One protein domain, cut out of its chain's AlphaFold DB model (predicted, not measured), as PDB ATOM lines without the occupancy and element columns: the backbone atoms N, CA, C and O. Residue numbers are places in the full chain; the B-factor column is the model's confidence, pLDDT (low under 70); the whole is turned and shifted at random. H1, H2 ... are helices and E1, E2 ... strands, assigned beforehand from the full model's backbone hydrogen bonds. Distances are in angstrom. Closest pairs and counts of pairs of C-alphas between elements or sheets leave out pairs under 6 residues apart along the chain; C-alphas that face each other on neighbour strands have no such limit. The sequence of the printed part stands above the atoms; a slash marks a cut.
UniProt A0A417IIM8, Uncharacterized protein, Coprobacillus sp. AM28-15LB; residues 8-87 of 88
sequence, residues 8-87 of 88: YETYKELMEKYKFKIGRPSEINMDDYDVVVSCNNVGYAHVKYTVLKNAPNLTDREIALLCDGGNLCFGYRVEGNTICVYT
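What this domain is: This is residues 8 to 87 of the 88 residues of an uncharacterized protein of Coprobacillus sp. AM28-15LB (UniProt A0A417IIM8). A strongly twisted sheet of five strands curls round one helix, H2, and a second helix, H1, packs crosswise on H2. The long link of residues 23 to 34 loops out at one end, and the turn of the hairpin E2 and E3 lies at the other. The 80 printed residues hold two named helices and five named strands, in the order H1 E1 E2 E3 H2 E4 E5; the sheet, E1 E2 E3 E5 E4, is mixed, and so is the class, helices and strands. The whole is compact, with a radius of gyration of the C-alphas of 11.7 A and spans of 32 by 29 by 18 A.

How they stand to each other: H1, residues 8 to 17, is not on the sheet; it touches H2, residues 60 to 67, about perpendicular at 86 degrees, the closest C-alphas being those of Tyr 11 and Leu 65, 5.8 A apart. Edge strand E1, residues 20 to 22, is parallel to E2, residues 35 to 43, with N 21 and O 35 at 3.0 A. E2 and E3, residues 46 to 54, form an antiparallel hairpin, with N 38 and O 50 at 2.8 A. H2 is on the sheet; its closest C-alphas to E5, residues 82 to 86, are those of Ala 64 and Ile 83, 6.4 A apart. E3, H2 and E4, residues 76 to 79, make a split strand-helix-strand unit, two strands running the same way with E5 between them, its crossover right-handed. E5 is antiparallel to E3, N 49 and O 83 at 2.8 A, and forms a hairpin with edge strand E4, N 77 and O 84 at 2.9 A. In H1 and H2 every O i to N i+4 pair is within hydrogen-bond range.

Where its parts are: H1 begins at C-alpha 8, (225.540, 194.897, 250.254), and is 14.3 A long; E1 is 7.1 A. E2, 23.1 A, bends by 53 degrees at residue 40, and E3, 21.7 A, by 53 degrees at residue 51. H2, 10.4 A, begins at (227.946, 187.931, 236.333). E4 measures 10.1 A; E5, 12.8 A, ends at C-alpha 86, (221.087, 200.067, 235.523).

The domain as a whole: The two C-alphas farthest apart, those of Asp 31 and Tyr 44, are 33.0 A apart. The printed part has no cut, and its one long link joins E1 to E2. Mean pLDDT of the printed part is 94.4; residues 42 to 43 are under 70.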
ATOM      1  N   TYR A   8     224.434 194.217 249.592       96.19
ATOM      2  CA  TYR A   8     225.540 194.897 250.254       96.19
ATOM      3  C   TYR A   8     226.412 193.954 251.097       96.19
ATOM      4  O   TYR A   8     227.633 194.086 251.105       96.19
ATOM      5  N   GLU A   9     225.822 192.972 251.784       97.06
ATOM      6  CA  GLU A   9     226.601 191.951 252.503       97.06
ATOM      7  C   GLU A   9     227.425 191.091 251.549       97.06
ATOM      8  O   GLU A   9     228.610 190.880 251.793       97.06
ATOM      9  N   THR A  10     226.827 190.664 250.435       96.75
ATOM     10  CA  THR A  10     227.544 189.904 249.402       96.75
ATOM     11  C   THR A  10     228.698 190.728 248.825       96.75
ATOM     12  O   THR A  10     229.817 190.240 248.726       96.75
ATOM     13  N   TYR A  11     228.454 192.001 248.501       97.88
ATOM     14  CA  TYR A  11     229.483 192.923 248.018       97.88
ATOM     15  C   TYR A  11     230.653 193.074 249.000       97.88
ATOM     16  O   TYR A  11     231.808 192.984 248.585       97.88
ATOM     17  N   LYS A  12     230.380 193.242 250.302       98.19
ATOM     18  CA  LYS A  12     231.435 193.323 251.325       98.19
ATOM     19  C   LYS A  12     232.281 192.054 251.372       98.19
ATOM     20  O   LYS A  12     233.501 192.151 251.350       98.19
ATOM     21  N   GLU A  13     231.651 190.879 251.358       97.75
ATOM     22  CA  GLU A  13     232.380 189.603 251.336       97.75
ATOM     23  C   GLU A  13     233.264 189.459 250.089       97.75
ATOM     24  O   GLU A  13     234.366 188.919 250.178       97.75
ATOM     25  N   LEU A  14     232.809 189.946 248.929       98.31
ATOM     26  CA  LEU A  14     233.609 189.944 247.700       98.31
ATOM     27  C   LEU A  14     234.812 190.891 247.808       98.31
ATOM     28  O   LEU A  14     235.918 190.493 247.451       98.31
ATOM     29  N   MET A  15     234.618 192.107 248.330       98.12
ATOM     30  CA  MET A  15     235.691 193.096 248.516       98.12
ATOM     31  C   MET A  15     236.719 192.680 249.579       98.12
ATOM     32  O   MET A  15     237.876 193.081 249.498       98.12
ATOM     33  N   GLU A  16     236.316 191.877 250.567       98.25
ATOM     34  CA  GLU A  16     237.228 191.286 251.556       98.25
ATOM     35  C   GLU A  16     238.061 190.138 250.969       98.25
ATOM     36  O   GLU A  16     239.226 189.970 251.330       98.25
ATOM     37  N   LYS A  17     237.473 189.339 250.070       98.12
ATOM     38  CA  LYS A  17     238.118 188.151 249.490       98.12
ATOM     39  C   LYS A  17     238.991 188.454 248.278       98.12
ATOM     40  O   LYS A  17     239.968 187.741 248.064       98.12
ATOM     41  N   TYR A  18     238.627 189.454 247.479       98.44
ATOM     42  CA  TYR A  18     239.211 189.677 246.160       98.44
ATOM     43  C   TYR A  18     239.644 191.125 245.962       98.44
ATOM     44  O   TYR A  18     238.922 192.075 246.267       98.44
ATOM     45  N   LYS A  19     240.815 191.303 245.355       98.25
ATOM     46  CA  LYS A  19     241.304 192.604 244.906       98.25
ATOM     47  C   LYS A  19     240.585 192.997 243.619       98.25
ATOM     48  O   LYS A  19     240.947 192.549 242.530       98.25
ATOM     49  N   PHE A  20     239.574 193.846 243.746       98.25
ATOM     50  CA  PHE A  20     238.793 194.365 242.627       98.25
ATOM     51  C   PHE A  20     239.285 195.743 242.165       98.25
ATOM     52  O   PHE A  20     239.628 196.602 242.983       98.25
ATOM     53  N   LYS A  21     239.280 195.983 240.847       97.69
ATOM     54  CA  LYS A  21     239.586 197.296 240.267       97.69
ATOM     55  C   LYS A  21     238.718 197.623 239.056       97.69
ATOM     56  O   LYS A  21     238.587 196.829 238.129       97.69
ATOM     57  N   ILE A  22     238.225 198.859 239.030       96.44
ATOM     58  CA  ILE A  22     237.684 199.500 237.830       96.44
ATOM     59  C   ILE A  22     238.779 200.387 237.227       96.44
ATOM     60  O   ILE A  22     239.345 201.228 237.932       96.44
ATOM     61  N   GLY A  23     239.072 200.232 235.936       92.62
ATOM     62  CA  GLY A  23     239.911 201.177 235.198       92.62
ATOM     63  C   GLY A  23     240.325 200.709 233.806       92.62
ATOM     64  O   GLY A  23     239.776 199.760 233.244       92.62
ATOM     65  N   ARG A  24     241.265 201.437 233.201       89.06
ATOM     66  CA  ARG A  24     241.691 201.192 231.820       89.06
ATOM     67  C   ARG A  24     242.779 200.119 231.762       89.06
ATOM     68  O   ARG A  24     243.701 200.171 232.575       89.06
ATOM     69  N   PRO A  25     242.745 199.206 230.772       86.12
ATOM     70  CA  PRO A  25     243.766 198.168 230.638       86.12
ATOM     71  C   PRO A  25     245.196 198.719 230.541       86.12
ATOM     72  O   PRO A  25     246.120 198.094 231.037       86.12
ATOM     73  N   SER A  26     245.381 199.895 229.933       89.88
ATOM     74  CA  SER A  26     246.693 200.538 229.769       89.88
ATOM     75  C   SER A  26     247.264 201.154 231.052       89.88
ATOM     76  O   SER A  26     248.429 201.531 231.070       89.88
ATOM     77  N   GLU A  27     246.446 201.314 232.093       90.81
ATOM     78  CA  GLU A  27     246.796 202.007 233.341       90.81
ATOM     79  C   GLU A  27     246.858 201.044 234.540       90.81
ATOM     80  O   GLU A  27     247.238 201.446 235.639       90.81
ATOM     81  N   ILE A  28     246.472 199.778 234.349       93.06
ATOM     82  CA  ILE A  28     246.387 198.767 235.404       93.06
ATOM     83  C   ILE A  28     247.392 197.653 235.128       93.06
ATOM     84  O   ILE A  28     247.348 197.009 234.082       93.06
ATOM     85  N   ASN A  29     248.239 197.365 236.113       95.00
ATOM     86  CA  ASN A  29     248.953 196.098 236.160       95.00
ATOM     87  C   ASN A  29     247.976 194.986 236.573       95.00
ATOM     88  O   ASN A  29     247.501 194.946 237.709       95.00
ATOM     89  N   MET A  30     247.642 194.101 235.633       93.88
ATOM     90  CA  MET A  30     246.623 193.061 235.825       93.88
ATOM     91  C   MET A  30     246.995 192.045 236.908       93.88
ATOM     92  O   MET A  30     246.100 191.408 237.462       93.88
ATOM     93  N   ASP A  31     248.280 191.879 237.218       95.62
ATOM     94  CA  ASP A  31     248.751 190.908 238.211       95.62
ATOM     95  C   ASP A  31     248.474 191.347 239.656       95.62
ATOM     96  O   ASP A  31     248.398 190.506 240.550       95.62
ATOM     97  N   ASP A  32     248.223 192.639 239.882       97.31
ATOM     98  CA  ASP A  32     247.964 193.188 241.218       97.31
ATOM     99  C   ASP A  32     246.526 192.945 241.713       97.31
ATOM    100  O   ASP A  32     246.237 193.146 242.897       97.31
ATOM    101  N   TYR A  33     245.627 192.508 240.824       98.19
ATOM    102  CA  TYR A  33     244.185 192.401 241.068       98.19
ATOM    103  C   TYR A  33     243.624 191.039 240.652       98.19
ATOM    104  O   TYR A  33     244.073 190.442 239.678       98.19
ATOM    105  N   ASP A  34     242.591 190.562 241.345       98.31
ATOM    106  CA  ASP A  34     241.907 189.299 241.034       98.31
ATOM    107  C   ASP A  34     240.821 189.493 239.969       98.31
ATOM    108  O   ASP A  34     240.625 188.644 239.092       98.31
ATOM    109  N   VAL A  35     240.135 190.637 240.033       98.38
ATOM    110  CA  VAL A  35     239.039 191.011 239.136       98.38
ATOM    111  C   VAL A  35     239.268 192.433 238.639       98.38
ATOM    112  O   VAL A  35     239.417 193.364 239.432       98.38
ATOM    113  N   VAL A  36     239.277 192.608 237.319       98.12
ATOM    114  CA  VAL A  36     239.465 193.914 236.682       98.12
ATOM    115  C   VAL A  36     238.369 194.135 235.656       98.12
ATOM    116  O   VAL A  36     238.139 193.288 234.791       98.12
ATOM    117  N   VAL A  37     237.717 195.293 235.725       97.50
ATOM    118  CA  VAL A  37     236.711 195.722 234.749       97.50
ATOM    119  C   VAL A  37     237.055 197.101 234.192       97.50
ATOM    120  O   VAL A  37     237.621 197.944 234.889       97.50
ATOM    121  N   SER A  38     236.687 197.356 232.940       95.94
ATOM    122  CA  SER A  38     236.797 198.678 232.322       95.94
ATOM    123  C   SER A  38     235.443 199.348 232.212       95.94
ATOM    124  O   SER A  38     234.522 198.770 231.643       95.94
ATOM    125  N   CYS A  39     235.326 200.570 232.727       93.00
ATOM    126  CA  CYS A  39     234.139 201.396 232.533       93.00
ATOM    127  C   CYS A  39     234.209 202.043 231.143       93.00
ATOM    128  O   CYS A  39     235.055 202.905 230.900       93.00
ATOM    129  N   ASN A  40     233.350 201.589 230.228       80.81
ATOM    130  CA  ASN A  40     233.421 201.935 228.806       80.81
ATOM    131  C   ASN A  40     232.376 202.962 228.374       80.81
ATOM    132  O   ASN A  40     232.572 203.638 227.366       80.81
ATOM    133  N   ASN A  41     231.252 203.066 229.086       73.31
ATOM    134  CA  ASN A  41     230.196 204.002 228.722       73.31
ATOM    135  C   ASN A  41     229.296 204.325 229.920       73.31
ATOM    136  O   ASN A  41     228.852 203.411 230.617       73.31
ATOM    137  N   VAL A  42     228.995 205.609 230.105       66.25
ATOM    138  CA  VAL A  42     227.939 206.101 230.998       66.25
ATOM    139  C   VAL A  42     226.811 206.550 230.073       66.25
ATOM    140  O   VAL A  42     226.871 207.628 229.484       66.25
ATOM    141  N   GLY A  43     225.848 205.662 229.839       68.19
ATOM    142  CA  GLY A  43     224.652 205.979 229.065       68.19
ATOM    143  C   GLY A  43     223.581 206.626 229.944       68.19
ATOM    144  O   GLY A  43     223.748 206.763 231.154       68.19
ATOM    145  N   TYR A  44     222.442 206.978 229.346       73.81
ATOM    146  CA  TYR A  44     221.254 207.321 230.129       73.81
ATOM    147  C   TYR A  44     220.749 206.063 230.860       73.81
ATOM    148  O   TYR A  44     220.527 205.024 230.224       73.81
ATOM    149  N   ALA A  45     220.615 206.158 232.184       86.88
ATOM    150  CA  ALA A  45     220.125 205.116 233.089       86.88
ATOM    151  C   ALA A  45     220.924 203.791 233.138       86.88
ATOM    152  O   ALA A  45     220.406 202.763 233.580       86.88
ATOM    153  N   HIS A  46     222.168 203.756 232.646       91.56
ATOM    154  CA  HIS A  46     223.043 202.594 232.842       91.56
ATOM    155  C   HIS A  46     224.529 202.899 232.640       91.56
ATOM    156  O   HIS A  46     224.915 203.722 231.806       91.56
ATOM    157  N   VAL A  47     225.372 202.123 233.321       94.31
ATOM    158  CA  VAL A  47     226.830 202.114 233.148       94.31
ATOM    159  C   VAL A  47     227.278 200.755 232.612       94.31
ATOM    160  O   VAL A  47     226.809 199.704 233.056       94.31
ATOM    161  N   LYS A  48     228.182 200.766 231.626       95.12
ATOM    162  CA  LYS A  48     228.726 199.554 230.999       95.12
ATOM    163  C   LYS A  48     230.148 199.267 231.468       95.12
ATOM    164  O   LYS A  48     231.044 200.098 231.294       95.12
ATOM    165  N   TYR A  49     230.356 198.048 231.953       96.44
ATOM    166  CA  TYR A  49     231.633 197.535 232.432       96.44
ATOM    167  C   TYR A  49     232.050 196.309 231.625       96.44
ATOM    168  O   TYR A  49     231.368 195.290 231.658       96.44
ATOM    169  N   THR A  50     233.167 196.366 230.906       96.56
ATOM    170  CA  THR A  50     233.719 195.181 230.230       96.56
ATOM    171  C   THR A  50     234.672 194.449 231.159       96.56
ATOM    172  O   THR A  50     235.565 195.068 231.740       96.56
ATOM    173  N   VAL A  51     234.501 193.137 231.296       97.31
ATOM    174  CA  VAL A  51     235.339 192.315 232.174       97.31
ATOM    175  C   VAL A  51     236.684 192.059 231.500       97.31
ATOM    176  O   VAL A  51     236.755 191.454 230.437       97.31
ATOM    177  N   LEU A  52     237.768 192.537 232.103       96.75
ATOM    178  CA  LEU A  52     239.128 192.365 231.581       96.75
ATOM    179  C   LEU A  52     239.826 191.154 232.209       96.75
ATOM    180  O   LEU A  52     240.592 190.467 231.541       96.75
ATOM    181  N   LYS A  53     239.550 190.894 233.492       97.38
ATOM    182  CA  LYS A  53     240.078 189.761 234.259       97.38
ATOM    183  C   LYS A  53     239.029 189.293 235.265       97.38
ATOM    184  O   LYS A  53     238.434 190.116 235.955       97.38
ATOM    185  N   ASN A  54     238.850 187.978 235.370       98.00
ATOM    186  CA  ASN A  54     238.033 187.316 236.388       98.00
ATOM    187  C   ASN A  54     238.733 186.020 236.833       98.00
ATOM    188  O   ASN A  54     238.314 184.923 236.476       98.00
ATOM    189  N   ALA A  55     239.846 186.145 237.563       98.00
ATOM    190  CA  ALA A  55     240.611 184.983 238.024       98.00
ATOM    191  C   ALA A  55     239.829 184.026 238.956       98.00
ATOM    192  O   ALA A  55     240.008 182.814 238.820       98.00
ATOM    193  N   PRO A  56     238.953 184.503 239.866       97.88
ATOM    194  CA  PRO A  56     238.215 183.620 240.766       97.88
ATOM    195  C   PRO A  56     236.943 183.014 240.154       97.88
ATOM    196  O   PRO A  56     236.241 182.286 240.851       97.88
ATOM    197  N   ASN A  57     236.654 183.267 238.870       97.81
ATOM    198  CA  ASN A  57     235.440 182.809 238.181       97.81
ATOM    199  C   ASN A  57     234.143 183.268 238.872       97.81
ATOM    200  O   ASN A  57     233.203 182.488 239.025       97.81
ATOM    201  N   LEU A  58     234.089 184.541 239.284       98.25
ATOM    202  CA  LEU A  58     232.864 185.144 239.809       98.25
ATOM    203  C   LEU A  58     231.743 185.090 238.777       98.25
ATOM    204  O   LEU A  58     231.983 185.215 237.573       98.25
ATOM    205  N   THR A  59     230.520 184.962 239.272       98.00
ATOM    206  CA  THR A  59     229.308 185.050 238.458       98.00
ATOM    207  C   THR A  59     229.079 186.473 237.955       98.00
ATOM    208  O   THR A  59     229.507 187.450 238.577       98.00
ATOM    209  N   ASP A  60     228.311 186.615 236.872       98.31
ATOM    210  CA  ASP A  60     227.946 187.931 236.333       98.31
ATOM    211  C   ASP A  60     227.269 188.822 237.385       98.31
ATOM    212  O   ASP A  60     227.518 190.026 237.439       98.31
ATOM    213  N   ARG A  61     226.463 188.226 238.276       97.62
ATOM    214  CA  ARG A  61     225.808 188.936 239.382       97.62
ATOM    215  C   ARG A  61     226.815 189.486 240.385       97.62
ATOM    216  O   ARG A  61     226.652 190.608 240.851       97.62
ATOM    217  N   GLU A  62     227.823 188.705 240.753       98.25
ATOM    218  CA  GLU A  62     228.857 189.135 241.700       98.25
ATOM    219  C   GLU A  62     229.719 190.250 241.106       98.25
ATOM    220  O   GLU A  62     230.012 191.229 241.789       98.25
ATOM    221  N   ILE A  63     230.046 190.163 239.814       98.38
ATOM    222  CA  ILE A  63     230.731 191.248 239.104       98.38
ATOM    223  C   ILE A  63     229.837 192.493 239.041       98.38
ATOM    224  O   ILE A  63     230.310 193.593 239.311       98.38
ATOM    225  N   ALA A  64     228.538 192.347 238.759       97.94
ATOM    226  CA  ALA A  64     227.597 193.467 238.768       97.94
ATOM    227  C   ALA A  64     227.491 194.135 240.151       97.94
ATOM    228  O   ALA A  64     227.453 195.361 240.231       97.94
ATOM    229  N   LEU A  65     227.515 193.353 241.238       97.94
ATOM    230  CA  LEU A  65     227.570 193.882 242.603       97.94
ATOM    231  C   LEU A  65     228.853 194.675 242.869       97.94
ATOM    232  O   LEU A  65     228.781 195.728 243.494       97.94
ATOM    233  N   LEU A  66     230.007 194.194 242.397       98.12
ATOM    234  CA  LEU A  66     231.275 194.923 242.503       98.12
ATOM    235  C   LEU A  66     231.232 196.243 241.722       98.12
ATOM    236  O   LEU A  66     231.675 197.272 242.227       98.12
ATOM    237  N   CYS A  67     230.653 196.229 240.520       96.62
ATOM    238  CA  CYS A  67     230.495 197.415 239.684       96.62
ATOM    239  C   CYS A  67     229.551 198.468 240.294       96.62
ATOM    240  O   CYS A  67     229.841 199.656 240.182       96.62
ATOM    241  N   ASP A  68     228.459 198.044 240.940       95.62
ATOM    242  CA  ASP A  68     227.423 198.927 241.510       95.62
ATOM    243  C   ASP A  68     227.588 199.199 243.020       95.62
ATOM    244  O   ASP A  68     226.668 199.666 243.693       95.62
ATOM    245  N   GLY A  69     228.730 198.823 243.606       95.69
ATOM    246  CA  GLY A  69     229.002 199.036 245.034       95.69
ATOM    247  C   GLY A  69     228.020 198.327 245.978       95.69
ATOM    248  O   GLY A  69     227.762 198.806 247.082       95.69
ATOM    249  N   GLY A  70     227.442 197.205 245.545       95.38
ATOM    250  CA  GLY A  70     226.500 196.410 246.333       95.38
ATOM    251  C   GLY A  70     225.054 196.911 246.350       95.38
ATOM    252  O   GLY A  70     224.270 196.396 247.145       95.38
ATOM    253  N   ASN A  71     224.683 197.875 245.501       92.81
ATOM    254  CA  ASN A  71     223.306 198.356 245.389       92.81
ATOM    255  C   ASN A  71     222.431 197.384 244.566       92.81
ATOM    256  O   ASN A  71     221.602 196.652 245.108       92.81
ATOM    257  N   LEU A  72     222.662 197.338 243.256       93.31
ATOM    258  CA  LEU A  72     222.010 196.526 242.226       93.31
ATOM    259  C   LEU A  72     220.471 196.582 242.245       93.31
ATOM    260  O   LEU A  72     219.809 195.631 241.831       93.31
ATOM    261  N   CYS A  73     219.891 197.691 242.720       93.00
ATOM    262  CA  CYS A  73     218.441 197.842 242.912       93.00
ATOM    263  C   CYS A  73     217.641 197.797 241.606       93.00
ATOM    264  O   CYS A  73     216.544 197.245 241.578       93.00
ATOM    265  N   PHE A  74     218.194 198.337 240.520       93.44
ATOM    266  CA  PHE A  74     217.557 198.320 239.197       93.44
ATOM    267  C   PHE A  74     217.982 197.110 238.355       93.44
ATOM    268  O   PHE A  74     217.511 196.925 237.233       93.44
ATOM    269  N   GLY A  75     218.850 196.258 238.906       95.38
ATOM    270  CA  GLY A  75     219.378 195.076 238.245       95.38
ATOM    271  C   GLY A  75     220.487 195.377 237.238       95.38
ATOM    272  O   GLY A  75     221.078 196.456 237.190       95.38
ATOM    273  N   TYR A  76     220.781 194.371 236.423       97.12
ATOM    274  CA  TYR A  76     221.794 194.425 235.377       97.12
ATOM    275  C   TYR A  76     221.394 193.516 234.215       97.12
ATOM    276  O   TYR A  76     220.493 192.684 234.332       97.12
ATOM    277  N   ARG A  77     222.096 193.649 233.093       96.31
ATOM    278  CA  ARG A  77     222.094 192.658 232.011       96.31
ATOM    279  C   ARG A  77     223.515 192.382 231.541       96.31
ATOM    280  O   ARG A  77     224.423 193.173 231.796       96.31
ATOM    281  N   VAL A  78     223.676 191.293 230.800       96.69
ATOM    282  CA  VAL A  78     224.955 190.879 230.219       96.69
ATOM    283  C   VAL A  78     224.879 190.980 228.698       96.69
ATOM    284  O   VAL A  78     223.939 190.488 228.077       96.69
ATOM    285  N   GLU A  79     225.870 191.637 228.100       94.44
ATOM    286  CA  GLU A  79     226.052 191.786 226.654       94.44
ATOM    287  C   GLU A  79     227.432 191.231 226.271       94.44
ATOM    288  O   GLU A  79     228.442 191.940 226.300       94.44
ATOM    289  N   GLY A  80     227.502 189.934 225.955       94.31
ATOM    290  CA  GLY A  80     228.776 189.247 225.736       94.31
ATOM    291  C   GLY A  80     229.632 189.283 227.003       94.31
ATOM    292  O   GLY A  80     229.229 188.751 228.027       94.31
ATOM    293  N   ASN A  81     230.786 189.948 226.944       94.62
ATOM    294  CA  ASN A  81     231.693 190.119 228.088       94.62
ATOM    295  C   ASN A  81     231.521 191.478 228.808       94.62
ATOM    296  O   ASN A  81     232.452 192.006 229.423       94.62
ATOM    297  N   THR A  82     230.351 192.105 228.658       96.19
ATOM    298  CA  THR A  82     230.030 193.413 229.243       96.19
ATOM    299  C   THR A  82     228.860 193.300 230.209       96.19
ATOM    300  O   THR A  82     227.781 192.846 229.837       96.19
ATOM    301  N   ILE A  83     229.059 193.785 231.430       97.19
ATOM    302  CA  ILE A  83     228.028 193.965 232.445       97.19
ATOM    303  C   ILE A  83     227.434 195.365 232.288       97.19
ATOM    304  O   ILE A  83     228.143 196.365 232.383       97.19
ATOM    305  N   CYS A  84     226.131 195.448 232.040       96.12
ATOM    306  CA  CYS A  84     225.390 196.705 232.003       96.12
ATOM    307  C   CYS A  84     224.586 196.839 233.299       96.12
ATOM    308  O   CYS A  84     223.585 196.141 233.455       96.12
ATOM    309  N   VAL A  85     225.015 197.715 234.205       96.50
ATOM    310  CA  VAL A  85     224.323 198.013 235.470       96.50
ATOM    311  C   VAL A  85     223.348 199.160 235.236       96.50
ATOM    312  O   VAL A  85     223.752 200.184 234.687       96.50
ATOM    313  N   TYR A  86     222.083 198.999 235.627       94.94
ATOM    314  CA  TYR A  86     221.087 200.067 235.523       94.94
ATOM    315  C   TYR A  86     221.228 201.061 236.681       94.94
ATOM    316  O   TYR A  86     221.361 200.659 237.835       94.94
ATOM    317  N   THR A  87     221.184 202.352 236.362       87.31
ATOM    318  CA  THR A  87     221.288 203.469 237.312       87.31
ATOM    319  C   THR A  87     220.083 204.396 237.143       87.31
ATOM    320  O   THR A  87     219.502 204.425 236.060       87.31
TER     321      THR A  87